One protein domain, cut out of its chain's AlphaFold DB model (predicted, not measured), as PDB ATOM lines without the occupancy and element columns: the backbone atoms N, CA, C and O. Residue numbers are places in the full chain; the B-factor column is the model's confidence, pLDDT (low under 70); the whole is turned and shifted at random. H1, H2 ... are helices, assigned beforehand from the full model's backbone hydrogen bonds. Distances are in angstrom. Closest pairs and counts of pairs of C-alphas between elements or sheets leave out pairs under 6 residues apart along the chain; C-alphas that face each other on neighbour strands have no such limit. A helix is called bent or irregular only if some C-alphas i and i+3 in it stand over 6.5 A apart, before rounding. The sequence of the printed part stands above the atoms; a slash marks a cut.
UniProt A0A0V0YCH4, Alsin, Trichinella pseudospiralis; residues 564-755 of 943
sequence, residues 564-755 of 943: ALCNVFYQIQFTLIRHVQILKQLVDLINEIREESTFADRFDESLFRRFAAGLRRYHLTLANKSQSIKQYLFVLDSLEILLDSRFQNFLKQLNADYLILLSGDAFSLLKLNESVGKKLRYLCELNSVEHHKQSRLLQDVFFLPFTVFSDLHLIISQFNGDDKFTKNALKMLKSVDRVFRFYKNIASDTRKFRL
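What this domain is: This is residues 564 to 755 of the 943 residues of the protein "Alsin" of Trichinella pseudospiralis (UniProt A0A0V0YCH4). Four long helices, H1, H2, H4 and H9, run along the long axis as an elongated bundle, bowed into a trough in cross-section; H7, H8 and the link between them run lengthwise into its open side, with H8 packed between H1 and H9. H6 packs on H1 and H7, and short H5 packs on H7 near the same end; short H3 lies near the other end. The printed part has 192 residues, with nine named helices, H1 to H9 in chain order, and no named strand: the class is all helix. It is compact, with a radius of gyration of the C-alphas of 17.7 A and spans of 54 by 32 by 29 A.

Where its parts are: H1, residues 564 to 596, begins at C-alpha 564 (33.471, 92.465, 151.190) and is 48.4 A long. H2, residues 605 to 632, is 40.1 A long; it is neither bent nor irregular, but only just: C-alphas 627 and 630 are 6.2 A apart. H3 is residues 639 to 642, and H4, residues 645 to 663, is 26.6 A long. H5 is residues 666 to 669, H6 674 to 685, H7 694 to 701 and H8 708 to 716. H9, residues 724 to 755, is 47.0 A long and ends at C-alpha 755 (-13.411, 104.455, 165.057).

How they stand to each other: H1 is the hub, touching three helices. H1 and H2 form a hairpin at a shallow tilt of 24 degrees, with closest C-alphas Leu 583 and His 619 at 5.3 A. Residues 607 to 618 of H2 touch H4, closest at the C-alphas of Gly 614 and Leu 654, 5.9 A, opposite ways at a shallow tilt of 34.9 degrees, only just short of steep. Residues 655 to 663 of H4 touch residues 740 to 751 of H9, the same way at 19 degrees, a shallow tilt; the C-alphas of Ser 663 and Arg 751 come closest, 4.5 A. H8 and H9 form a hairpin at a shallow tilt of 29 degrees, closest at the C-alphas of Phe 709 and Leu 733, 5.5 A. H8 also touches residues 568 to 579 of H1, with the C-alphas of Ile 572 and Leu 712 closest at 6.4 A. Residues 585 to 593 of H1 touch H6, closest at the C-alphas of Leu 589 and Val 676, 7.0 A. Residues 680 to 684 of H6 touch H7 at a steep tilt of 45 degrees, closest at the C-alphas of Cys 684 and Val 701, 6.7 A. H5 touches H7, closest at the C-alphas of Ser 668 and Ser 695, 4.8 A. H3 is close to H2 but not clearly touching: the closest C-alphas, Lys 625 and Leu 642, are 6.7 A apart. H1 and H9 are apart. Every O i to N i+4 pair is within hydrogen-bond range in H1, H4, H7 and H8, against 22 of 24 in H2, 7 of 8 in H6 and 27 of 28 in H9; H3 and H5 are too short for such a pair.

The domain as a whole: The C-alphas farthest apart, of Asp 601 and Asp 722, are 55.6 A apart. The printed part has no cut and no long link. The model's mean pLDDT over the printed part is 76.8; 36 residues are under 70, among them 596 to 604, 630 to 643 and 720 to 726.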
ATOM      1  N   ALA A 564      34.621  92.354 150.289       71.38
ATOM      2  CA  ALA A 564      33.471  92.465 151.190       71.38
ATOM      3  C   ALA A 564      32.723  93.801 151.028       71.38
ATOM      4  O   ALA A 564      31.491  93.822 151.034       71.38
ATOM      5  N   LEU A 565      33.453  94.903 150.833       73.00
ATOM      6  CA  LEU A 565      32.883  96.225 150.576       73.00
ATOM      7  C   LEU A 565      32.214  96.270 149.198       73.00
ATOM      8  O   LEU A 565      31.090  96.760 149.083       73.00
ATOM      9  N   CYS A 566      32.850  95.699 148.168       73.44
ATOM     10  CA  CYS A 566      32.254  95.582 146.835       73.44
ATOM     11  C   CYS A 566      30.893  94.871 146.895       73.44
ATOM     12  O   CYS A 566      29.900  95.421 146.417       73.44
ATOM     13  N   ASN A 567      30.820  93.708 147.557       77.12
ATOM     14  CA  ASN A 567      29.572  92.970 147.777       77.12
ATOM     15  C   ASN A 567      28.480  93.854 148.413       77.12
ATOM     16  O   ASN A 567      27.365  93.943 147.901       77.12
ATOM     17  N   VAL A 568      28.821  94.577 149.486       78.69
ATOM     18  CA  VAL A 568      27.906  95.495 150.185       78.69
ATOM     19  C   VAL A 568      27.384  96.601 149.258       78.69
ATOM     20  O   VAL A 568      26.188  96.891 149.285       78.69
ATOM     21  N   PHE A 569      28.214  97.177 148.384       77.94
ATOM     22  CA  PHE A 569      27.755  98.182 147.417       77.94
ATOM     23  C   PHE A 569      26.766  97.622 146.379       77.94
ATOM     24  O   PHE A 569      25.753  98.273 146.108       77.94
ATOM     25  N   TYR A 570      26.986  96.410 145.854       78.75
ATOM     26  CA  TYR A 570      26.012  95.754 144.966       78.75
ATOM     27  C   TYR A 570      24.701  95.435 145.701       78.75
ATOM     28  O   TYR A 570      23.627  95.790 145.217       78.75
ATOM     29  N   GLN A 571      24.769  94.871 146.911       80.62
ATOM     30  CA  GLN A 571      23.604  94.597 147.768       80.62
ATOM     31  C   GLN A 571      22.758  95.855 148.038       80.62
ATOM     32  O   GLN A 571      21.526  95.832 147.918       80.62
ATOM     33  N   ILE A 572      23.409  96.985 148.343       81.81
ATOM     34  CA  ILE A 572      22.756  98.294 148.480       81.81
ATOM     35  C   ILE A 572      22.085  98.693 147.155       81.81
ATOM     36  O   ILE A 572      20.913  99.070 147.164       81.81
ATOM     37  N   GLN A 573      22.769  98.566 146.012       80.81
ATOM     38  CA  GLN A 573      22.201  98.911 144.704       80.81
ATOM     39  C   GLN A 573      20.965  98.060 144.357       80.81
ATOM     40  O   GLN A 573      19.926  98.617 143.998       80.81
ATOM     41  N   PHE A 574      21.013  96.736 144.537       81.94
ATOM     42  CA  PHE A 574      19.871  95.837 144.302       81.94
ATOM     43  C   PHE A 574      18.668  96.126 145.205       81.94
ATOM     44  O   PHE A 574      17.512  95.921 144.796       81.94
ATOM     45  N   THR A 575      18.941  96.601 146.422       84.81
ATOM     46  CA  THR A 575      17.944  97.023 147.407       84.81
ATOM     47  C   THR A 575      17.312  98.351 147.011       84.81
ATOM     48  O   THR A 575      16.084  98.450 146.997       84.81
ATOM     49  N   LEU A 576      18.102  99.346 146.595       85.25
ATOM     50  CA  LEU A 576      17.545 100.605 146.099       85.25
ATOM     51  C   LEU A 576      16.732 100.395 144.818       85.25
ATOM     52  O   LEU A 576      15.618 100.899 144.742       85.25
ATOM     53  N   ILE A 577      17.206  99.588 143.862       82.38
ATOM     54  CA  ILE A 577      16.441  99.245 142.649       82.38
ATOM     55  C   ILE A 577      15.106  98.561 143.015       82.38
ATOM     56  O   ILE A 577      14.071  98.909 142.448       82.38
ATOM     57  N   ARG A 578      15.084  97.666 144.024       84.25
ATOM     58  CA  ARG A 578      13.831  97.076 144.547       84.25
ATOM     59  C   ARG A 578      12.862  98.158 145.029       84.25
ATOM     60  O   ARG A 578      11.696  98.153 144.647       84.25
ATOM     61  N   HIS A 579      13.338  99.077 145.867       86.56
ATOM     62  CA  HIS A 579      12.502 100.132 146.445       86.56
ATOM     63  C   HIS A 579      12.059 101.172 145.414       86.56
ATOM     64  O   HIS A 579      10.934 101.655 145.499       86.56
ATOM     65  N   VAL A 580      12.871 101.460 144.393       85.94
ATOM     66  CA  VAL A 580      12.489 102.294 143.240       85.94
ATOM     67  C   VAL A 580      11.354 101.645 142.444       85.94
ATOM     68  O   VAL A 580      10.400 102.341 142.095       85.94
ATOM     69  N   GLN A 581      11.403 100.326 142.216       82.69
ATOM     70  CA  GLN A 581      10.337  99.574 141.541       82.69
ATOM     71  C   GLN A 581       9.037  99.538 142.364       82.69
ATOM     72  O   GLN A 581       7.971  99.825 141.819       82.69
ATOM     73  N   ILE A 582       9.119  99.272 143.674       86.69
ATOM     74  CA  ILE A 582       7.967  99.355 144.593       86.69
ATOM     75  C   ILE A 582       7.372 100.771 144.554       86.69
ATOM     76  O   ILE A 582       6.165 100.936 144.416       86.69
ATOM     77  N   LEU A 583       8.213 101.809 144.611       87.81
ATOM     78  CA  LEU A 583       7.773 103.202 144.526       87.81
ATOM     79  C   LEU A 583       7.120 103.551 143.181       87.81
ATOM     80  O   LEU A 583       6.144 104.293 143.194       87.81
ATOM     81  N   LYS A 584       7.593 103.002 142.052       84.56
ATOM     82  CA  LYS A 584       6.936 103.151 140.739       84.56
ATOM     83  C   LYS A 584       5.519 102.577 140.791       84.56
ATOM     84  O   LYS A 584       4.553 103.300 140.590       84.56
ATOM     85  N   GLN A 585       5.399 101.319 141.209       86.31
ATOM     86  CA  GLN A 585       4.118 100.616 141.329       86.31
ATOM     87  C   GLN A 585       3.137 101.310 142.293       86.31
ATOM     88  O   GLN A 585       1.937 101.337 142.037       86.31
ATOM     89  N   LEU A 586       3.631 101.910 143.382       88.88
ATOM     90  CA  LEU A 586       2.832 102.725 144.306       88.88
ATOM     91  C   LEU A 586       2.417 104.079 143.717       88.88
ATOM     92  O   LEU A 586       1.334 104.567 144.038       88.88
ATOM     93  N   VAL A 587       3.267 104.692 142.892       86.06
ATOM     94  CA  VAL A 587       2.949 105.922 142.155       86.06
ATOM     95  C   VAL A 587       1.869 105.644 141.113       86.06
ATOM     96  O   VAL A 587       0.909 106.403 141.043       86.06
ATOM     97  N   ASP A 588       1.968 104.547 140.369       83.56
ATOM     98  CA  ASP A 588       0.954 104.147 139.390       83.56
ATOM     99  C   ASP A 588      -0.383 103.858 140.097       83.56
ATOM    100  O   ASP A 588      -1.401 104.481 139.794       83.56
ATOM    101  N   LEU A 589      -0.353 103.037 141.157       87.38
ATOM    102  CA  LEU A 589      -1.522 102.718 141.982       87.38
ATOM    103  C   LEU A 589      -2.199 103.971 142.568       87.38
ATOM    104  O   LEU A 589      -3.424 104.074 142.538       87.38
ATOM    105  N   ILE A 590      -1.441 104.936 143.108       85.69
ATOM    106  CA  ILE A 590      -2.032 106.145 143.710       85.69
ATOM    107  C   ILE A 590      -2.565 107.138 142.662       85.69
ATOM    108  O   ILE A 590      -3.438 107.945 142.988       85.69
ATOM    109  N   ASN A 591      -2.095 107.062 141.411       82.62
ATOM    110  CA  ASN A 591      -2.654 107.828 140.295       82.62
ATOM    111  C   ASN A 591      -4.018 107.262 139.879       82.62
ATOM    112  O   ASN A 591      -4.991 108.011 139.850       82.62
ATOM    113  N   GLU A 592      -4.105 105.944 139.671       82.69
ATOM    114  CA  GLU A 592      -5.359 105.249 139.338       82.69
ATOM    115  C   GLU A 592      -6.420 105.468 140.431       82.69
ATOM    116  O   GLU A 592      -7.543 105.876 140.146       82.69
ATOM    117  N   ILE A 593      -6.036 105.330 141.709       82.25
ATOM    118  CA  ILE A 593      -6.917 105.636 142.848       82.25
ATOM    119  C   ILE A 593      -7.448 107.074 142.779       82.25
ATOM    120  O   ILE A 593      -8.625 107.302 143.056       82.25
ATOM    121  N   ARG A 594      -6.610 108.055 142.430       75.81
ATOM    122  CA  ARG A 594      -6.996 109.473 142.351       75.81
ATOM    123  C   ARG A 594      -7.950 109.756 141.183       75.81
ATOM    124  O   ARG A 594      -8.782 110.646 141.305       75.81
ATOM    125  N   GLU A 595      -7.827 109.034 140.077       72.62
ATOM    126  CA  GLU A 595      -8.704 109.184 138.906       72.62
ATOM    127  C   GLU A 595     -10.070 108.503 139.100       72.62
ATOM    128  O   GLU A 595     -11.068 108.974 138.557       72.62
ATOM    129  N   GLU A 596     -10.152 107.471 139.945       64.88
ATOM    130  CA  GLU A 596     -11.408 106.773 140.268       64.88
ATOM    131  C   GLU A 596     -12.183 107.353 141.468       64.88
ATOM    132  O   GLU A 596     -13.402 107.179 141.558       64.88
ATOM    133  N   SER A 597     -11.511 107.990 142.435       59.38
ATOM    134  CA  SER A 597     -12.128 108.294 143.738       59.38
ATOM    135  C   SER A 597     -12.807 109.666 143.822       59.38
ATOM    136  O   SER A 597     -12.180 110.717 143.941       59.38
ATOM    137  N   THR A 598     -14.139 109.647 143.914       55.78
ATOM    138  CA  THR A 598     -14.923 110.782 144.412       55.78
ATOM    139  C   THR A 598     -14.706 110.950 145.921       55.78
ATOM    140  O   THR A 598     -15.368 110.319 146.749       55.78
ATOM    141  N   PHE A 599     -13.753 111.807 146.298       58.22
ATOM    142  CA  PHE A 599     -13.485 112.163 147.695       58.22
ATOM    143  C   PHE A 599     -14.692 112.883 148.317       58.22
ATOM    144  O   PHE A 599     -14.866 114.089 148.172       58.22
ATOM    145  N   ALA A 600     -15.532 112.125 149.027       44.91
ATOM    146  CA  ALA A 600     -16.779 112.600 149.623       44.91
ATOM    147  C   ALA A 600     -16.563 113.477 150.878       44.91
ATOM    148  O   ALA A 600     -16.832 113.053 152.003       44.91
ATOM    149  N   ASP A 601     -16.072 114.699 150.657       48.91
ATOM    150  CA  ASP A 601     -16.314 115.932 151.435       48.91
ATOM    151  C   ASP A 601     -16.030 115.904 152.958       48.91
ATOM    152  O   ASP A 601     -16.505 116.742 153.723       48.91
ATOM    153  N   ARG A 602     -15.266 114.913 153.439       52.22
ATOM    154  CA  ARG A 602     -14.963 114.713 154.875       52.22
ATOM    155  C   ARG A 602     -13.495 114.444 155.195       52.22
ATOM    156  O   ARG A 602     -13.157 114.227 156.358       52.22
ATOM    157  N   PHE A 603     -12.618 114.447 154.196       55.22
ATOM    158  CA  PHE A 603     -11.186 114.264 154.400       55.22
ATOM    159  C   PHE A 603     -10.379 115.050 153.359       55.22
ATOM    160  O   PHE A 603     -10.825 115.211 152.227       55.22
ATOM    161  N   ASP A 604      -9.203 115.548 153.749       64.69
ATOM    162  CA  ASP A 604      -8.402 116.463 152.930       64.69
ATOM    163  C   ASP A 604      -7.863 115.781 151.661       64.69
ATOM    164  O   ASP A 604      -6.799 115.157 151.671       64.69
ATOM    165  N   GLU A 605      -8.543 115.980 150.531       72.19
ATOM    166  CA  GLU A 605      -8.023 115.610 149.209       72.19
ATOM    167  C   GLU A 605      -6.642 116.254 148.965       72.19
ATOM    168  O   GLU A 605      -5.735 115.638 148.406       72.19
ATOM    169  N   SER A 606      -6.434 117.471 149.476       77.12
ATOM    170  CA  SER A 606      -5.148 118.173 149.444       77.12
ATOM    171  C   SER A 606      -4.027 117.428 150.184       77.12
ATOM    172  O   SER A 606      -2.887 117.457 149.724       77.12
ATOM    173  N   LEU A 607      -4.315 116.710 151.278       78.25
ATOM    174  CA  LEU A 607      -3.340 115.849 151.961       78.25
ATOM    175  C   LEU A 607      -3.008 114.616 151.110       78.25
ATOM    176  O   LEU A 607      -1.833 114.287 150.967       78.25
ATOM    177  N   PHE A 608      -4.007 113.974 150.496       81.31
ATOM    178  CA  PHE A 608      -3.771 112.821 149.619       81.31
ATOM    179  C   PHE A 608      -2.975 113.216 148.361       81.31
ATOM    180  O   PHE A 608      -1.986 112.564 148.025       81.31
ATOM    181  N   ARG A 609      -3.314 114.353 147.734       80.88
ATOM    182  CA  ARG A 609      -2.546 114.961 146.631       80.88
ATOM    183  C   ARG A 609      -1.102 115.290 147.049       80.88
ATOM    184  O   ARG A 609      -0.179 114.986 146.292       80.88
ATOM    185  N   ARG A 610      -0.875 115.859 148.246       82.88
ATOM    186  CA  ARG A 610       0.484 116.111 148.779       82.88
ATOM    187  C   ARG A 610       1.260 114.812 149.016       82.88
ATOM    188  O   ARG A 610       2.421 114.741 148.622       82.88
ATOM    189  N   PHE A 611       0.631 113.781 149.581       85.69
ATOM    190  CA  PHE A 611       1.262 112.473 149.791       85.69
ATOM    191  C   PHE A 611       1.635 111.790 148.464       85.69
ATOM    192  O   PHE A 611       2.763 111.324 148.319       85.69
ATOM    193  N   ALA A 612       0.754 111.820 147.457       84.44
ATOM    194  CA  ALA A 612       1.034 111.299 146.116       84.44
ATOM    195  C   ALA A 612       2.190 112.043 145.416       84.44
ATOM    196  O   ALA A 612       3.092 111.416 144.859       84.44
ATOM    197  N   ALA A 613       2.219 113.380 145.494       80.19
ATOM    198  CA  ALA A 613       3.344 114.181 145.003       80.19
ATOM    199  C   ALA A 613       4.650 113.881 145.769       80.19
ATOM    200  O   ALA A 613       5.733 113.861 145.178       80.19
ATOM    201  N   GLY A 614       4.542 113.590 147.067       81.31
ATOM    202  CA  GLY A 614       5.629 113.096 147.903       81.31
ATOM    203  C   GLY A 614       6.173 111.745 147.428       81.31
ATOM    204  O   GLY A 614       7.367 111.643 147.169       81.31
ATOM    205  N   LEU A 615       5.323 110.733 147.227       85.81
ATOM    206  CA  LEU A 615       5.736 109.423 146.697       85.81
ATOM    207  C   LEU A 615       6.422 109.546 145.327       85.81
ATOM    208  O   LEU A 615       7.491 108.970 145.132       85.81
ATOM    209  N   ARG A 616       5.879 110.369 144.416       82.44
ATOM    210  CA  ARG A 616       6.505 110.684 143.115       82.44
ATOM    211  C   ARG A 616       7.908 111.285 143.278       82.44
ATOM    212  O   ARG A 616       8.852 110.836 142.633       82.44
ATOM    213  N   ARG A 617       8.079 112.270 144.171       80.00
ATOM    214  CA  ARG A 617       9.395 112.874 144.454       80.00
ATOM    215  C   ARG A 617      10.356 111.885 145.123       80.00
ATOM    216  O   ARG A 617      11.554 111.928 144.846       80.00
ATOM    217  N   TYR A 618       9.853 110.980 145.962       84.44
ATOM    218  CA  TYR A 618      10.665 109.940 146.594       84.44
ATOM    219  C   TYR A 618      11.169 108.925 145.565       84.44
ATOM    220  O   TYR A 618      12.370 108.669 145.534       84.44
ATOM    221  N   HIS A 619      10.295 108.436 144.677       82.56
ATOM    222  CA  HIS A 619      10.664 107.566 143.556       82.56
ATOM    223  C   HIS A 619      11.854 108.142 142.771       82.56
ATOM    224  O   HIS A 619      12.898 107.498 142.691       82.56
ATOM    225  N   LEU A 620      11.743 109.393 142.306       75.44
ATOM    226  CA  LEU A 620      12.805 110.097 141.573       75.44
ATOM    227  C   LEU A 620      14.091 110.277 142.404       75.44
ATOM    228  O   LEU A 620      15.194 110.036 141.922       75.44
ATOM    229  N   THR A 621      13.971 110.646 143.683       78.69
ATOM    230  CA  THR A 621      15.142 110.844 144.559       78.69
ATOM    231  C   THR A 621      15.897 109.537 144.822       78.69
ATOM    232  O   THR A 621      17.126 109.533 144.911       78.69
ATOM    233  N   LEU A 622      15.176 108.419 144.951       81.06
ATOM    234  CA  LEU A 622      15.765 107.101 145.181       81.06
ATOM    235  C   LEU A 622      16.327 106.491 143.887       81.06
ATOM    236  O   LEU A 622      17.375 105.852 143.932       81.06
ATOM    237  N   ALA A 623      15.685 106.763 142.748       77.75
ATOM    238  CA  ALA A 623      16.169 106.458 141.403       77.75
ATOM    239  C   ALA A 623      17.532 107.107 141.124       77.75
ATOM    240  O   ALA A 623      18.456 106.434 140.677       77.75
ATOM    241  N   ASN A 624      17.705 108.387 141.468       74.69
ATOM    242  CA  ASN A 624      19.005 109.051 141.342       74.69
ATOM    243  C   ASN A 624      20.067 108.346 142.203       74.69
ATOM    244  O   ASN A 624      21.138 107.992 141.714       74.69
ATOM    245  N   LYS A 625      19.749 108.073 143.478       76.56
ATOM    246  CA  LYS A 625      20.665 107.395 144.413       76.56
ATOM    247  C   LYS A 625      21.037 105.975 143.956       76.56
ATOM    248  O   LYS A 625      22.187 105.588 144.146       76.56
ATOM    249  N   SER A 626      20.124 105.213 143.341       77.75
ATOM    250  CA  SER A 626      20.419 103.859 142.840       77.75
ATOM    251  C   SER A 626      21.411 103.860 141.669       77.75
ATOM    252  O   SER A 626      22.236 102.950 141.574       77.75
ATOM    253  N   GLN A 627      21.388 104.898 140.827       70.75
ATOM    254  CA  GLN A 627      22.338 105.069 139.723       70.75
ATOM    255  C   GLN A 627      23.686 105.638 140.199       70.75
ATOM    256  O   GLN A 627      24.738 105.092 139.858       70.75
ATOM    257  N   SER A 628      23.678 106.672 141.051       68.88
ATOM    258  CA  SER A 628      24.908 107.312 141.551       68.88
ATOM    259  C   SER A 628      25.827 106.371 142.345       68.88
ATOM    260  O   SER A 628      27.032 106.606 142.387       68.88
ATOM    261  N   ILE A 629      25.316 105.270 142.914       70.19
ATOM    262  CA  ILE A 629      26.136 104.252 143.601       70.19
ATOM    263  C   ILE A 629      27.303 103.743 142.739       70.19
ATOM    264  O   ILE A 629      28.396 103.560 143.274       70.19
ATOM    265  N   LYS A 630      27.130 103.593 141.416       61.56
ATOM    266  CA  LYS A 630      28.239 103.185 140.531       61.56
ATOM    267  C   LYS A 630      29.405 104.168 140.549       61.56
ATOM    268  O   LYS A 630      30.549 103.758 140.422       61.56
ATOM    269  N   GLN A 631      29.128 105.460 140.715       60.44
ATOM    270  CA  GLN A 631      30.161 106.491 140.804       60.44
ATOM    271  C   GLN A 631      30.862 106.427 142.171       60.44
ATOM    272  O   GLN A 631      32.083 106.558 142.240       60.44
ATOM    273  N   TYR A 632      30.120 106.142 143.248       60.41
ATOM    274  CA  TYR A 632      30.672 106.037 144.606       60.41
ATOM    275  C   TYR A 632      31.476 104.755 144.860       60.41
ATOM    276  O   TYR A 632      32.407 104.794 145.662       60.41
ATOM    277  N   LEU A 633      31.230 103.675 144.108       57.00
ATOM    278  CA  LEU A 633      32.101 102.487 144.047       57.00
ATOM    279  C   LEU A 633      33.569 102.825 143.704       57.00
ATOM    280  O   LEU A 633      34.470 102.095 144.104       57.00
ATOM    281  N   PHE A 634      33.823 103.946 143.016       50.00
ATOM    282  CA  PHE A 634      35.173 104.440 142.699       50.00
ATOM    283  C   PHE A 634      35.677 105.557 143.629       50.00
ATOM    284  O   PHE A 634      36.781 106.063 143.429       50.00
ATOM    285  N   VAL A 635      34.869 105.981 144.607       50.38
ATOM    286  CA  VAL A 635      35.199 107.046 145.574       50.38
ATOM    287  C   VAL A 635      35.364 106.485 146.992       50.38
ATOM    288  O   VAL A 635      36.121 107.059 147.764       50.38
ATOM    289  N   LEU A 636      34.718 105.352 147.309       48.06
ATOM    290  CA  LEU A 636      34.809 104.549 148.545       48.06
ATOM    291  C   LEU A 636      34.374 105.231 149.864       48.06
ATOM    292  O   LEU A 636      33.862 104.551 150.748       48.06
ATOM    293  N   ASP A 637      34.506 106.552 149.992       47.91
ATOM    294  CA  ASP A 637      34.635 107.232 151.292       47.91
ATOM    295  C   ASP A 637      33.334 107.735 151.963       47.91
ATOM    296  O   ASP A 637      33.397 108.363 153.018       47.91
ATOM    297  N   SER A 638      32.132 107.533 151.393       54.00
ATOM    298  CA  SER A 638      30.893 107.996 152.063       54.00
ATOM    299  C   SER A 638      29.578 107.312 151.645       54.00
ATOM    300  O   SER A 638      28.954 107.642 150.638       54.00
ATOM    301  N   LEU A 639      29.031 106.477 152.542       56.25
ATOM    302  CA  LEU A 639      27.597 106.119 152.522       56.25
ATOM    303  C   LEU A 639      26.696 107.298 152.958       56.25
ATOM    304  O   LEU A 639      25.474 107.222 152.842       56.25
ATOM    305  N   GLU A 640      27.275 108.404 153.441       58.44
ATOM    306  CA  GLU A 640      26.559 109.598 153.914       58.44
ATOM    307  C   GLU A 640      25.702 110.235 152.813       58.44
ATOM    308  O   GLU A 640      24.609 110.733 153.075       58.44
ATOM    309  N   ILE A 641      26.125 110.109 151.552       61.50
ATOM    310  CA  ILE A 641      25.394 110.595 150.375       61.50
ATOM    311  C   ILE A 641      24.030 109.891 150.217       61.50
ATOM    312  O   ILE A 641      23.063 110.481 149.718       61.50
ATOM    313  N   LEU A 642      23.884 108.653 150.708       62.84
ATOM    314  CA  LEU A 642      22.581 107.985 150.777       62.84
ATOM    315  C   LEU A 642      21.648 108.670 151.790       62.84
ATOM    316  O   LEU A 642      20.439 108.703 151.566       62.84
ATOM    317  N   LEU A 643      22.200 109.283 152.839       65.38
ATOM    318  CA  LEU A 643      21.515 109.685 154.070       65.38
ATOM    319  C   LEU A 643      21.575 111.195 154.381       65.38
ATOM    320  O   LEU A 643      21.266 111.581 155.504       65.38
ATOM    321  N   ASP A 644      21.909 112.044 153.405       70.25
ATOM    322  CA  ASP A 644      21.890 113.515 153.515       70.25
ATOM    323  C   ASP A 644      20.655 114.056 154.270       70.25
ATOM    324  O   ASP A 644      19.509 113.693 153.986       70.25
ATOM    325  N   SER A 645      20.910 114.986 155.194       66.06
ATOM    326  CA  SER A 645      19.949 115.862 155.876       66.06
ATOM    327  C   SER A 645      18.702 116.251 155.061       66.06
ATOM    328  O   SER A 645      17.583 116.141 155.571       66.06
ATOM    329  N   ARG A 646      18.850 116.648 153.787       67.00
ATOM    330  CA  ARG A 646      17.735 117.032 152.900       67.00
ATOM    331  C   ARG A 646      16.807 115.851 152.616       67.00
ATOM    332  O   ARG A 646      15.588 115.984 152.711       67.00
ATOM    333  N   PHE A 647      17.381 114.683 152.332       71.69
ATOM    334  CA  PHE A 647      16.650 113.433 152.106       71.69
ATOM    335  C   PHE A 647      15.971 112.938 153.391       71.69
ATOM    336  O   PHE A 647      14.805 112.544 153.350       71.69
ATOM    337  N   GLN A 648      16.643 113.049 154.545       70.25
ATOM    338  CA  GLN A 648      16.024 112.754 155.842       70.25
ATOM    339  C   GLN A 648      14.819 113.663 156.114       70.25
ATOM    340  O   GLN A 648      13.749 113.174 156.468       70.25
ATOM    341  N   ASN A 649      14.964 114.978 155.935       67.38
ATOM    342  CA  ASN A 649      13.903 115.945 156.218       67.38
ATOM    343  C   ASN A 649      12.710 115.804 155.261       67.38
ATOM    344  O   ASN A 649      11.561 115.852 155.698       67.38
ATOM    345  N   PHE A 650      12.969 115.512 153.986       75.31
ATOM    346  CA  PHE A 650      11.932 115.136 153.029       75.31
ATOM    347  C   PHE A 650      11.167 113.865 153.456       75.31
ATOM    348  O   PHE A 650       9.935 113.853 153.426       75.31
ATOM    349  N   LEU A 651      11.856 112.818 153.922       76.31
ATOM    350  CA  LEU A 651      11.198 111.581 154.364       76.31
ATOM    351  C   LEU A 651      10.490 111.701 155.720       76.31
ATOM    352  O   LEU A 651       9.458 111.056 155.909       76.31
ATOM    353  N   LYS A 652      10.957 112.571 156.627       72.94
ATOM    354  CA  LYS A 652      10.197 112.970 157.826       72.94
ATOM    355  C   LYS A 652       8.836 113.557 157.428       72.94
ATOM    356  O   LYS A 652       7.827 113.157 158.001       72.94
ATOM    357  N   GLN A 653       8.799 114.437 156.422       74.62
ATOM    358  CA  GLN A 653       7.553 115.024 155.916       74.62
ATOM    359  C   GLN A 653       6.650 113.982 155.232       74.62
ATOM    360  O   GLN A 653       5.459 113.923 155.532       74.62
ATOM    361  N   LEU A 654       7.207 113.121 154.370       82.19
ATOM    362  CA  LEU A 654       6.439 112.060 153.703       82.19
ATOM    363  C   LEU A 654       5.805 111.085 154.709       82.19
ATOM    364  O   LEU A 654       4.637 110.719 154.571       82.19
ATOM    365  N   ASN A 655       6.560 110.694 155.741       83.19
ATOM    366  CA  ASN A 655       6.051 109.857 156.823       83.19
ATOM    367  C   ASN A 655       4.991 110.597 157.656       83.19
ATOM    368  O   ASN A 655       3.967 110.009 157.983       83.19
ATOM    369  N   ALA A 656       5.172 111.889 157.956       77.81
ATOM    370  CA  ALA A 656       4.163 112.676 158.667       77.81
ATOM    371  C   ALA A 656       2.817 112.708 157.915       77.81
ATOM    372  O   ALA A 656       1.778 112.447 158.520       77.81
ATOM    373  N   ASP A 657       2.829 112.938 156.597       82.12
ATOM    374  CA  ASP A 657       1.608 112.910 155.784       82.12
ATOM    375  C   ASP A 657       0.974 111.497 155.734       82.12
ATOM    376  O   ASP A 657      -0.239 111.370 155.920       82.12
ATOM    377  N   TYR A 658       1.771 110.422 155.604       86.25
ATOM    378  CA  TYR A 658       1.293 109.028 155.722       86.25
ATOM    379  C   TYR A 658       0.643 108.732 157.086       86.25
ATOM    380  O   TYR A 658      -0.421 108.113 157.157       86.25
ATOM    381  N   LEU A 659       1.254 109.183 158.183       83.19
ATOM    382  CA  LEU A 659       0.755 108.952 159.540       83.19
ATOM    383  C   LEU A 659      -0.568 109.682 159.796       83.19
ATOM    384  O   LEU A 659      -1.441 109.140 160.479       83.19
ATOM    385  N   ILE A 660      -0.759 110.872 159.215       78.00
ATOM    386  CA  ILE A 660      -2.043 111.580 159.271       78.00
ATOM    387  C   ILE A 660      -3.109 110.783 158.497       78.00
ATOM    388  O   ILE A 660      -4.162 110.505 159.075       78.00
ATOM    389  N   LEU A 661      -2.820 110.323 157.267       80.69
ATOM    390  CA  LEU A 661      -3.715 109.449 156.481       80.69
ATOM    391  C   LEU A 661      -4.110 108.173 157.247       80.69
ATOM    392  O   LEU A 661      -5.290 107.810 157.292       80.69
ATOM    393  N   LEU A 662      -3.139 107.517 157.891       84.31
ATOM    394  CA  LEU A 662      -3.349 106.320 158.706       84.31
ATOM    395  C   LEU A 662      -4.237 106.613 159.925       84.31
ATOM    396  O   LEU A 662      -5.196 105.882 160.174       84.31
ATOM    397  N   SER A 663      -3.957 107.698 160.656       79.19
ATOM    398  CA  SER A 663      -4.736 108.105 161.834       79.19
ATOM    399  C   SER A 663      -6.176 108.517 161.492       79.19
ATOM    400  O   SER A 663      -7.068 108.398 162.332       79.19
ATOM    401  N   GLY A 664      -6.402 109.036 160.282       75.62
ATOM    402  CA  GLY A 664      -7.696 109.517 159.787       75.62
ATOM    403  C   GLY A 664      -8.598 108.440 159.179       75.62
ATOM    404  O   GLY A 664      -9.670 108.770 158.692       75.62
ATOM    405  N   ASP A 665      -8.161 107.175 159.175       77.38
ATOM    406  CA  ASP A 665      -8.829 106.044 158.508       77.38
ATOM    407  C   ASP A 665      -9.059 106.221 156.990       77.38
ATOM    408  O   ASP A 665      -9.857 105.501 156.389       77.38
ATOM    409  N   ALA A 666      -8.317 107.124 156.334       78.50
ATOM    410  CA  ALA A 666      -8.500 107.447 154.915       78.50
ATOM    411  C   ALA A 666      -8.453 106.193 154.018       78.50
ATOM    412  O   ALA A 666      -9.284 106.020 153.128       78.50
ATOM    413  N   PHE A 667      -7.553 105.252 154.323       82.38
ATOM    414  CA  PHE A 667      -7.406 103.980 153.607       82.38
ATOM    415  C   PHE A 667      -8.614 103.021 153.709       82.38
ATOM    416  O   PHE A 667      -8.644 102.036 152.976       82.38
ATOM    417  N   SER A 668      -9.595 103.261 154.590       79.88
ATOM    418  CA  SER A 668     -10.873 102.517 154.610       79.88
ATOM    419  C   SER A 668     -11.998 103.217 153.853       79.88
ATOM    420  O   SER A 668     -12.984 102.570 153.510       79.88
ATOM    421  N   LEU A 669     -11.854 104.516 153.579       76.94
ATOM    422  CA  LEU A 669     -12.791 105.288 152.760       76.94
ATOM    423  C   LEU A 669     -12.519 105.100 151.256       76.94
ATOM    424  O   LEU A 669     -13.428 105.268 150.445       76.94
ATOM    425  N   LEU A 670     -11.293 104.701 150.891       78.62
ATOM    426  CA  LEU A 670     -10.905 104.331 149.528       78.62
ATOM    427  C   LEU A 670     -11.632 103.060 149.057       78.62
ATOM    428  O   LEU A 670     -11.186 101.930 149.287       78.62
ATOM    429  N   LYS A 671     -12.744 103.261 148.347       76.31
ATOM    430  CA  LYS A 671     -13.329 102.254 147.456       76.31
ATOM    431  C   LYS A 671     -12.424 102.117 146.230       76.31
ATOM    432  O   LYS A 671     -12.026 103.123 145.659       76.31
ATOM    433  N   LEU A 672     -12.115 100.882 145.851       81.50
ATOM    434  CA  LEU A 672     -11.331 100.541 144.663       81.50
ATOM    435  C   LEU A 672     -12.235  99.767 143.705       81.50
ATOM    436  O   LEU A 672     -13.077  98.994 144.176       81.50
ATOM    437  N   ASN A 673     -12.056  99.927 142.393       81.56
ATOM    438  CA  ASN A 673     -12.679  99.017 141.436       81.56
ATOM    439  C   ASN A 673     -11.986  97.634 141.438       81.56
ATOM    440  O   ASN A 673     -11.014  97.382 142.157       81.56
ATOM    441  N   GLU A 674     -12.481  96.709 140.613       83.12
ATOM    442  CA  GLU A 674     -11.916  95.359 140.530       83.12
ATOM    443  C   GLU A 674     -10.504  95.323 139.907       83.12
ATOM    444  O   GLU A 674      -9.706  94.458 140.263       83.12
ATOM    445  N   SER A 675     -10.167  96.266 139.021       84.69
ATOM    446  CA  SER A 675      -8.858  96.362 138.354       84.69
ATOM    447  C   SER A 675      -7.763  96.794 139.335       84.69
ATOM    448  O   SER A 675      -6.814  96.046 139.590       84.69
ATOM    449  N   VAL A 676      -7.946  97.940 139.992       84.31
ATOM    450  CA  VAL A 676      -7.059  98.458 141.043       84.31
ATOM    451  C   VAL A 676      -7.037  97.503 142.243       84.31
ATOM    452  O   VAL A 676      -5.982  97.250 142.823       84.31
ATOM    453  N   GLY A 677      -8.171  96.870 142.566       84.69
ATOM    454  CA  GLY A 677      -8.269  95.820 143.584       84.69
ATOM    455  C   GLY A 677      -7.574  94.493 143.228       84.69
ATOM    456  O   GLY A 677      -7.271  93.712 144.134       84.69
ATOM    457  N   LYS A 678      -7.305  94.213 141.944       85.81
ATOM    458  CA  LYS A 678      -6.427  93.115 141.486       85.81
ATOM    459  C   LYS A 678      -4.960  93.547 141.522       85.81
ATOM    460  O   LYS A 678      -4.150  92.827 142.100       85.81
ATOM    461  N   LYS A 679      -4.633  94.742 141.012       85.31
ATOM    462  CA  LYS A 679      -3.278  95.325 141.078       85.31
ATOM    463  C   LYS A 679      -2.757  95.385 142.514       85.31
ATOM    464  O   LYS A 679      -1.666  94.893 142.774       85.31
ATOM    465  N   LEU A 680      -3.556  95.882 143.463       88.75
ATOM    466  CA  LEU A 680      -3.199  95.904 144.886       88.75
ATOM    467  C   LEU A 680      -2.828  94.507 145.408       88.75
ATOM    468  O   LEU A 680      -1.792  94.368 146.047       88.75
ATOM    469  N   ARG A 681      -3.635  93.475 145.121       86.94
ATOM    470  CA  ARG A 681      -3.361  92.096 145.568       86.94
ATOM    471  C   ARG A 681      -2.078  91.530 144.961       86.94
ATOM    472  O   ARG A 681      -1.252  91.015 145.703       86.94
ATOM    473  N   TYR A 682      -1.846  91.747 143.670       84.56
ATOM    474  CA  TYR A 682      -0.592  91.366 143.019       84.56
ATOM    475  C   TYR A 682       0.637  92.056 143.650       84.56
ATOM    476  O   TYR A 682       1.655  91.415 143.904       84.56
ATOM    477  N   LEU A 683       0.537  93.348 143.991       84.81
ATOM    478  CA  LEU A 683       1.599  94.075 144.701       84.81
ATOM    479  C   LEU A 683       1.806  93.583 146.142       84.81
ATOM    480  O   LEU A 683       2.937  93.599 146.635       84.81
ATOM    481  N   CYS A 684       0.740  93.135 146.809       87.38
ATOM    482  CA  CYS A 684       0.806  92.487 148.115       87.38
ATOM    483  C   CYS A 684       1.534  91.137 148.044       87.38
ATOM    484  O   CYS A 684       2.465  90.912 148.814       87.38
ATOM    485  N   GLU A 685       1.153  90.279 147.096       86.25
ATOM    486  CA  GLU A 685       1.744  88.956 146.855       86.25
ATOM    487  C   GLU A 685       3.247  89.067 146.541       86.25
ATOM    488  O   GLU A 685       4.064  88.422 147.200       86.25
ATOM    489  N   LEU A 686       3.637  89.976 145.634       82.00
ATOM    490  CA  LEU A 686       5.041  90.262 145.291       82.00
ATOM    491  C   LEU A 686       5.911  90.734 146.472       82.00
ATOM    492  O   LEU A 686       7.139  90.658 146.398       82.00
ATOM    493  N   ASN A 687       5.303  91.258 147.540       82.94
ATOM    494  CA  ASN A 687       6.009  91.809 148.698       82.94
ATOM    495  C   ASN A 687       5.679  91.083 150.014       82.94
ATOM    496  O   ASN A 687       6.022  91.590 151.081       82.94
ATOM    497  N   SER A 688       5.044  89.907 149.944       85.88
ATOM    498  CA  SER A 688       4.673  89.080 151.106       85.88
ATOM    499  C   SER A 688       3.803  89.814 152.147       85.88
ATOM    500  O   SER A 688       3.957  89.622 153.353       85.88
ATOM    501  N   VAL A 689       2.887  90.675 151.688       85.00
ATOM    502  CA  VAL A 689       1.955  91.441 152.534       85.00
ATOM    503  C   VAL A 689       0.590  90.749 152.568       85.00
ATOM    504  O   VAL A 689      -0.239  90.955 151.688       85.00
ATOM    505  N   GLU A 690       0.313  89.952 153.599       80.94
ATOM    506  CA  GLU A 690      -0.943  89.195 153.703       80.94
ATOM    507  C   GLU A 690      -1.936  89.805 154.706       80.94
ATOM    508  O   GLU A 690      -1.647  89.942 155.894       80.94
ATOM    509  N   HIS A 691      -3.150  90.142 154.246       83.12
ATOM    510  CA  HIS A 691      -4.271  90.499 155.126       83.12
ATOM    511  C   HIS A 691      -5.637  90.385 154.421       83.12
ATOM    512  O   HIS A 691      -5.866  90.988 153.378       83.12
ATOM    513  N   HIS A 692      -6.630  89.758 155.063       76.69
ATOM    514  CA  HIS A 692      -8.014  89.646 154.550       76.69
ATOM    515  C   HIS A 692      -8.820  90.970 154.464       76.69
ATOM    516  O   HIS A 692     -10.046  90.939 154.387       76.69
ATOM    517  N   LYS A 693      -8.188  92.150 154.569       83.62
ATOM    518  CA  LYS A 693      -8.880  93.454 154.572       83.62
ATOM    519  C   LYS A 693      -8.136  94.465 153.707       83.62
ATOM    520  O   LYS A 693      -7.035  94.877 154.060       83.62
ATOM    521  N   GLN A 694      -8.787  94.933 152.641       84.56
ATOM    522  CA  GLN A 694      -8.262  95.923 151.688       84.56
ATOM    523  C   GLN A 694      -7.634  97.149 152.365       84.56
ATOM    524  O   GLN A 694      -6.529  97.547 152.006       84.56
ATOM    525  N   SER A 695      -8.280  97.717 153.389       83.62
ATOM    526  CA  SER A 695      -7.738  98.899 154.069       83.62
ATOM    527  C   SER A 695      -6.493  98.623 154.911       83.62
ATOM    528  O   SER A 695      -5.746  99.556 155.186       83.62
ATOM    529  N   ARG A 696      -6.220  97.366 155.287       86.12
ATOM    530  CA  ARG A 696      -4.938  96.959 155.885       86.12
ATOM    531  C   ARG A 696      -3.877  96.706 154.822       86.12
ATOM    532  O   ARG A 696      -2.803  97.278 154.943       86.12
ATOM    533  N   LEU A 697      -4.221  95.998 153.739       88.31
ATOM    534  CA  LEU A 697      -3.337  95.845 152.576       88.31
ATOM    535  C   LEU A 697      -2.800  97.206 152.105       88.31
ATOM    536  O   LEU A 697      -1.592  97.380 152.029       88.31
ATOM    537  N   LEU A 698      -3.672  98.206 151.918       88.00
ATOM    538  CA  LEU A 698      -3.276  99.581 151.583       88.00
ATOM    539  C   LEU A 698      -2.330 100.209 152.624       88.00
ATOM    540  O   LEU A 698      -1.337 100.828 152.252       88.00
ATOM    541  N   GLN A 699      -2.608 100.051 153.923       88.69
ATOM    542  CA  GLN A 699      -1.783 100.627 154.998       88.69
ATOM    543  C   GLN A 699      -0.376 100.033 155.049       88.69
ATOM    544  O   GLN A 699       0.571 100.754 155.368       88.69
ATOM    545  N   ASP A 700      -0.234  98.743 154.754       88.62
ATOM    546  CA  ASP A 700       1.045  98.043 154.790       88.62
ATOM    547  C   ASP A 700       1.820  98.204 153.471       88.62
ATOM    548  O   ASP A 700       3.010  98.509 153.506       88.62
ATOM    549  N   VAL A 701       1.136  98.167 152.321       90.75
ATOM    550  CA  VAL A 701       1.702  98.450 150.987       90.75
ATOM    551  C   VAL A 701       2.244  99.881 150.886       90.75
ATOM    552  O   VAL A 701       3.396 100.062 150.495       90.75
ATOM    553  N   PHE A 702       1.503 100.901 151.340       90.19
ATOM    554  CA  PHE A 702       2.021 102.279 151.401       90.19
ATOM    555  C   PHE A 702       3.085 102.503 152.494       90.19
ATOM    556  O   PHE A 702       3.669 103.586 152.548       90.19
ATOM    557  N   PHE A 703       3.377 101.509 153.345       89.88
ATOM    558  CA  PHE A 703       4.488 101.574 154.302       89.88
ATOM    559  C   PHE A 703       5.800 100.976 153.765       89.88
ATOM    560  O   PHE A 703       6.865 101.324 154.274       89.88
ATOM    561  N   LEU A 704       5.751 100.121 152.732       88.88
ATOM    562  CA  LEU A 704       6.936  99.471 152.149       88.88
ATOM    563  C   LEU A 704       8.098 100.442 151.836       88.88
ATOM    564  O   LEU A 704       9.226 100.120 152.205       88.88
ATOM    565  N   PRO A 705       7.888 101.657 151.279       86.19
ATOM    566  CA  PRO A 705       8.995 102.569 150.967       86.19
ATOM    567  C   PRO A 705       9.797 103.066 152.178       86.19
ATOM    568  O   PRO A 705      10.879 103.631 152.013       86.19
ATOM    569  N   PHE A 706       9.279 102.890 153.397       84.81
ATOM    570  CA  PHE A 706       9.974 103.243 154.633       84.81
ATOM    571  C   PHE A 706      10.849 102.100 155.179       84.81
ATOM    572  O   PHE A 706      11.704 102.362 156.025       84.81
ATOM    573  N   THR A 707      10.698 100.854 154.699       85.31
ATOM    574  CA  THR A 707      11.506  99.716 155.185       85.31
ATOM    575  C   THR A 707      12.928  99.707 154.635       85.31
ATOM    576  O   THR A 707      13.777  99.031 155.211       85.31
ATOM    577  N   VAL A 708      13.230 100.510 153.605       83.44
ATOM    578  CA  VAL A 708      14.572 100.613 153.002       83.44
ATOM    579  C   VAL A 708      15.674 100.847 154.043       83.44
ATOM    580  O   VAL A 708      16.768 100.317 153.908       83.44
ATOM    581  N   PHE A 709      15.391 101.568 155.134       80.06
ATOM    582  CA  PHE A 709      16.358 101.793 156.214       80.06
ATOM    583  C   PHE A 709      16.650 100.538 157.051       80.06
ATOM    584  O   PHE A 709      17.768 100.385 157.537       80.06
ATOM    585  N   SER A 710      15.679  99.632 157.192       82.06
ATOM    586  CA  SER A 710      15.871  98.309 157.800       82.06
ATOM    587  C   SER A 710      16.705  97.410 156.892       82.06
ATOM    588  O   SER A 710      17.614  96.736 157.368       82.06
ATOM    589  N   ASP A 711      16.421  97.432 155.590       84.25
ATOM    590  CA  ASP A 711      17.104  96.597 154.599       84.25
ATOM    591  C   ASP A 711      18.574  97.037 154.452       84.25
ATOM    592  O   ASP A 711      19.492  96.227 154.572       84.25
ATOM    593  N   LEU A 712      18.809  98.351 154.330       82.31
ATOM    594  CA  LEU A 712      20.147  98.950 154.339       82.31
ATOM    595  C   LEU A 712      20.883  98.722 155.665       82.31
ATOM    596  O   LEU A 712      22.077  98.443 155.639       82.31
ATOM    597  N   HIS A 713      20.205  98.800 156.821       81.19
ATOM    598  CA  HIS A 713      20.830  98.458 158.103       81.19
ATOM    599  C   HIS A 713      21.329  97.012 158.101       81.19
ATOM    600  O   HIS A 713      22.449  96.764 158.531       81.19
ATOM    601  N   LEU A 714      20.504  96.057 157.657       83.88
ATOM    602  CA  LEU A 714      20.875  94.640 157.628       83.88
ATOM    603  C   LEU A 714      22.107  94.414 156.745       83.88
ATOM    604  O   LEU A 714      23.079  93.832 157.223       83.88
ATOM    605  N   ILE A 715      22.108  94.956 155.526       82.38
ATOM    606  CA  ILE A 715      23.223  94.842 154.572       82.38
ATOM    607  C   ILE A 715      24.500  95.491 155.121       82.38
ATOM    608  O   ILE A 715      25.545  94.851 155.171       82.38
ATOM    609  N   ILE A 716      24.428  96.734 155.607       77.69
ATOM    610  CA  ILE A 716      25.602  97.432 156.158       77.69
ATOM    611  C   ILE A 716      26.088  96.743 157.448       77.69
ATOM    612  O   ILE A 716      27.280  96.751 157.729       77.69
ATOM    613  N   SER A 717      25.211  96.076 158.213       79.06
ATOM    614  CA  SER A 717      25.608  95.339 159.427       79.06
ATOM    615  C   SER A 717      26.329  94.014 159.159       79.06
ATOM    616  O   SER A 717      26.857  93.423 160.097       79.06
ATOM    617  N   GLN A 718      26.376  93.557 157.903       76.75
ATOM    618  CA  GLN A 718      27.233  92.448 157.465       76.75
ATOM    619  C   GLN A 718      28.670  92.915 157.171       76.75
ATOM    620  O   GLN A 718      29.572  92.086 157.054       76.75
ATOM    621  N   PHE A 719      28.902  94.228 157.061       73.25
ATOM    622  CA  PHE A 719      30.231  94.793 156.879       73.25
ATOM    623  C   PHE A 719      30.934  94.941 158.233       73.25
ATOM    624  O   PHE A 719      30.511  95.731 159.077       73.25
ATOM    625  N   ASN A 720      32.056  94.242 158.421       60.53
ATOM    626  CA  ASN A 720      32.919  94.378 159.604       60.53
ATOM    627  C   ASN A 720      33.779  95.664 159.559       60.53
ATOM    628  O   ASN A 720      34.950  95.657 159.937       60.53
ATOM    629  N   GLY A 721      33.195  96.772 159.092       63.53
ATOM    630  CA  GLY A 721      33.798  98.101 159.115       63.53
ATOM    631  C   GLY A 721      33.929  98.588 160.553       63.53
ATOM    632  O   GLY A 721      32.963  99.046 161.166       63.53
ATOM    633  N   ASP A 722      35.134  98.470 161.109       59.03
ATOM    634  CA  ASP A 722      35.420  98.866 162.492       59.03
ATOM    635  C   ASP A 722      35.554 100.401 162.652       59.03
ATOM    636  O   ASP A 722      35.789 100.930 163.744       59.03
ATOM    637  N   ASP A 723      35.354 101.137 161.560       67.25
ATOM    638  CA  ASP A 723      35.437 102.582 161.477       67.25
ATOM    639  C   ASP A 723      34.279 103.302 162.204       67.25
ATOM    640  O   ASP A 723      33.179 102.785 162.438       67.25
ATOM    641  N   LYS A 724      34.533 104.557 162.587       63.84
ATOM    642  CA  LYS A 724      33.580 105.393 163.332       63.84
ATOM    643  C   LYS A 724      32.347 105.772 162.497       63.84
ATOM    644  O   LYS A 724      31.298 106.071 163.072       63.84
ATOM    645  N   PHE A 725      32.463 105.779 161.172       62.88
ATOM    646  CA  PHE A 725      31.418 106.218 160.257       62.88
ATOM    647  C   PHE A 725      30.357 105.121 160.047       62.88
ATOM    648  O   PHE A 725      29.183 105.376 160.318       62.88
ATOM    649  N   THR A 726      30.744 103.885 159.717       68.25
ATOM    650  CA  THR A 726      29.860 102.708 159.619       68.25
ATOM    651  C   THR A 726      29.066 102.512 160.911       68.25
ATOM    652  O   THR A 726      27.840 102.362 160.888       68.25
ATOM    653  N   LYS A 727      29.729 102.629 162.069       73.00
ATOM    654  CA  LYS A 727      29.090 102.548 163.396       73.00
ATOM    655  C   LYS A 727      28.050 103.655 163.628       73.00
ATOM    656  O   LYS A 727      26.982 103.384 164.185       73.00
ATOM    657  N   ASN A 728      28.317 104.882 163.175       68.50
ATOM    658  CA  ASN A 728      27.352 105.985 163.227       68.50
ATOM    659  C   ASN A 728      26.173 105.765 162.264       68.50
ATOM    660  O   ASN A 728      25.021 105.924 162.675       68.50
ATOM    661  N   ALA A 729      26.437 105.351 161.021       67.69
ATOM    662  CA  ALA A 729      25.416 105.071 160.015       67.69
ATOM    663  C   ALA A 729      24.458 103.963 160.483       67.69
ATOM    664  O   ALA A 729      23.242 104.155 160.471       67.69
ATOM    665  N   LEU A 730      24.984 102.851 161.007       74.44
ATOM    666  CA  LEU A 730      24.185 101.767 161.587       74.44
ATOM    667  C   LEU A 730      23.336 102.237 162.774       74.44
ATOM    668  O   LEU A 730      22.134 101.964 162.818       74.44
ATOM    669  N   LYS A 731      23.919 103.000 163.710       73.50
ATOM    670  CA  LYS A 731      23.181 103.590 164.841       73.50
ATOM    671  C   LYS A 731      22.026 104.478 164.359       73.50
ATOM    672  O   LYS A 731      20.941 104.424 164.939       73.50
ATOM    673  N   MET A 732      22.242 105.263 163.302       71.62
ATOM    674  CA  MET A 732      21.230 106.150 162.728       71.62
ATOM    675  C   MET A 732      20.122 105.371 162.003       71.62
ATOM    676  O   MET A 732      18.949 105.567 162.313       71.62
ATOM    677  N   LEU A 733      20.468 104.436 161.111       72.31
ATOM    678  CA  LEU A 733      19.511 103.594 160.379       72.31
ATOM    679  C   LEU A 733      18.597 102.808 161.335       72.31
ATOM    680  O   LEU A 733      17.373 102.821 161.188       72.31
ATOM    681  N   LYS A 734      19.184 102.212 162.384       73.38
ATOM    682  CA  LYS A 734      18.465 101.495 163.453       73.38
ATOM    683  C   LYS A 734      17.523 102.398 164.252       73.38
ATOM    684  O   LYS A 734      16.526 101.924 164.797       73.38
ATOM    685  N   SER A 735      17.850 103.687 164.353       70.50
ATOM    686  CA  SER A 735      17.000 104.693 164.989       70.50
ATOM    687  C   SER A 735      15.820 105.063 164.087       70.50
ATOM    688  O   SER A 735      14.679 104.971 164.535       70.50
ATOM    689  N   VAL A 736      16.070 105.387 162.811       70.25
ATOM    690  CA  VAL A 736      15.038 105.803 161.841       70.25
ATOM    691  C   VAL A 736      13.952 104.738 161.672       70.25
ATOM    692  O   VAL A 736      12.772 105.049 161.831       70.25
ATOM    693  N   ASP A 737      14.330 103.480 161.432       70.25
ATOM    694  CA  ASP A 737      13.365 102.384 161.282       70.25
ATOM    695  C   ASP A 737      12.504 102.187 162.546       70.25
ATOM    696  O   ASP A 737      11.270 102.163 162.476       70.25
ATOM    697  N   ARG A 738      13.142 102.140 163.727       72.00
ATOM    698  CA  ARG A 738      12.444 102.032 165.016       72.00
ATOM    699  C   ARG A 738      11.461 103.187 165.217       72.00
ATOM    700  O   ARG A 738      10.345 102.950 165.676       72.00
ATOM    701  N   VAL A 739      11.859 104.413 164.881       70.75
ATOM    702  CA  VAL A 739      11.032 105.622 165.006       70.75
ATOM    703  C   VAL A 739       9.832 105.573 164.055       70.75
ATOM    704  O   VAL A 739       8.708 105.834 164.482       70.75
ATOM    705  N   PHE A 740      10.021 105.176 162.795       76.44
ATOM    706  CA  PHE A 740       8.922 105.070 161.828       76.44
ATOM    707  C   PHE A 740       7.924 103.959 162.199       76.44
ATOM    708  O   PHE A 740       6.714 104.197 162.179       76.44
ATOM    709  N   ARG A 741       8.396 102.782 162.641       77.94
ATOM    710  CA  ARG A 741       7.527 101.702 163.155       77.94
ATOM    711  C   ARG A 741       6.767 102.116 164.422       77.94
ATOM    712  O   ARG A 741       5.574 101.838 164.537       77.94
ATOM    713  N   PHE A 742       7.428 102.813 165.349       77.38
ATOM    714  CA  PHE A 742       6.814 103.338 166.573       77.38
ATOM    715  C   PHE A 742       5.655 104.297 166.265       77.38
ATOM    716  O   PHE A 742       4.547 104.103 166.767       77.38
ATOM    717  N   TYR A 743       5.867 105.269 165.370       73.31
ATOM    718  CA  TYR A 743       4.797 106.178 164.962       73.31
ATOM    719  C   TYR A 743       3.681 105.481 164.169       73.31
ATOM    720  O   TYR A 743       2.513 105.798 164.396       73.31
ATOM    721  N   LYS A 744       3.988 104.496 163.306       81.56
ATOM    722  CA  LYS A 744       2.960 103.700 162.604       81.56
ATOM    723  C   LYS A 744       2.007 103.017 163.591       81.56
ATOM    724  O   LYS A 744       0.793 103.047 163.391       81.56
ATOM    725  N   ASN A 745       2.541 102.447 164.673       82.19
ATOM    726  CA  ASN A 745       1.735 101.813 165.718       82.19
ATOM    727  C   ASN A 745       0.841 102.840 166.431       82.19
ATOM    728  O   ASN A 745      -0.375 102.662 166.465       82.19
ATOM    729  N   ILE A 746       1.415 103.961 166.877       78.50
ATOM    730  CA  ILE A 746       0.684 105.083 167.491       78.50
ATOM    731  C   ILE A 746      -0.452 105.603 166.587       78.50
ATOM    732  O   ILE A 746      -1.581 105.799 167.042       78.50
ATOM    733  N   ALA A 747      -0.209 105.779 165.286       80.62
ATOM    734  CA  ALA A 747      -1.233 106.210 164.334       80.62
ATOM    735  C   ALA A 747      -2.311 105.130 164.091       80.62
ATOM    736  O   ALA A 747      -3.494 105.459 163.988       80.62
ATOM    737  N   SER A 748      -1.939 103.844 164.078       82.56
ATOM    738  CA  SER A 748      -2.870 102.703 164.015       82.56
ATOM    739  C   SER A 748      -3.764 102.616 165.264       82.56
ATOM    740  O   SER A 748      -4.949 102.308 165.143       82.56
ATOM    741  N   ASP A 749      -3.248 102.947 166.449       82.69
ATOM    742  CA  ASP A 749      -4.027 102.980 167.695       82.69
ATOM    743  C   ASP A 749      -4.899 104.240 167.803       82.69
ATOM    744  O   ASP A 749      -6.073 104.147 168.167       82.69
ATOM    745  N   THR A 750      -4.395 105.392 167.345       82.75
ATOM    746  CA  THR A 750      -5.200 106.611 167.129       82.75
ATOM    747  C   THR A 750      -6.411 106.306 166.244       82.75
ATOM    748  O   THR A 750      -7.542 106.648 166.587       82.75
ATOM    749  N   ARG A 751      -6.196 105.597 165.131       82.62
ATOM    750  CA  ARG A 751      -7.240 105.162 164.198       82.62
ATOM    751  C   ARG A 751      -8.282 104.251 164.867       82.62
ATOM    752  O   ARG A 751      -9.477 104.500 164.720       82.62
ATOM    753  N   LYS A 752      -7.856 103.228 165.630       83.88
ATOM    754  CA  LYS A 752      -8.771 102.354 166.405       83.88
ATOM    755  C   LYS A 752      -9.663 103.178 167.339       83.88
ATOM    756  O   LYS A 752     -10.871 102.958 167.384       83.88
ATOM    757  N   PHE A 753      -9.074 104.135 168.051       83.06
ATOM    758  CA  PHE A 753      -9.782 105.003 168.989       83.06
ATOM    759  C   PHE A 753     -10.788 105.929 168.291       83.06
ATOM    760  O   PHE A 753     -11.934 106.025 168.733       83.06
ATOM    761  N   ARG A 754     -10.406 106.566 167.175       79.94
ATOM    762  CA  ARG A 754     -11.325 107.412 166.392       79.94
ATOM    763  C   ARG A 754     -12.521 106.613 165.865       79.94
ATOM    764  O   ARG A 754     -13.636 107.112 165.925       79.94
ATOM    765  N   LEU A 755     -12.320 105.360 165.445       79.50
ATOM    766  CA  LEU A 755     -13.411 104.455 165.057       79.50
ATOM    767  C   LEU A 755     -14.312 104.069 166.244       79.50
ATOM    768  O   LEU A 755     -15.532 104.173 166.148       79.50
TER     769      LEU A 755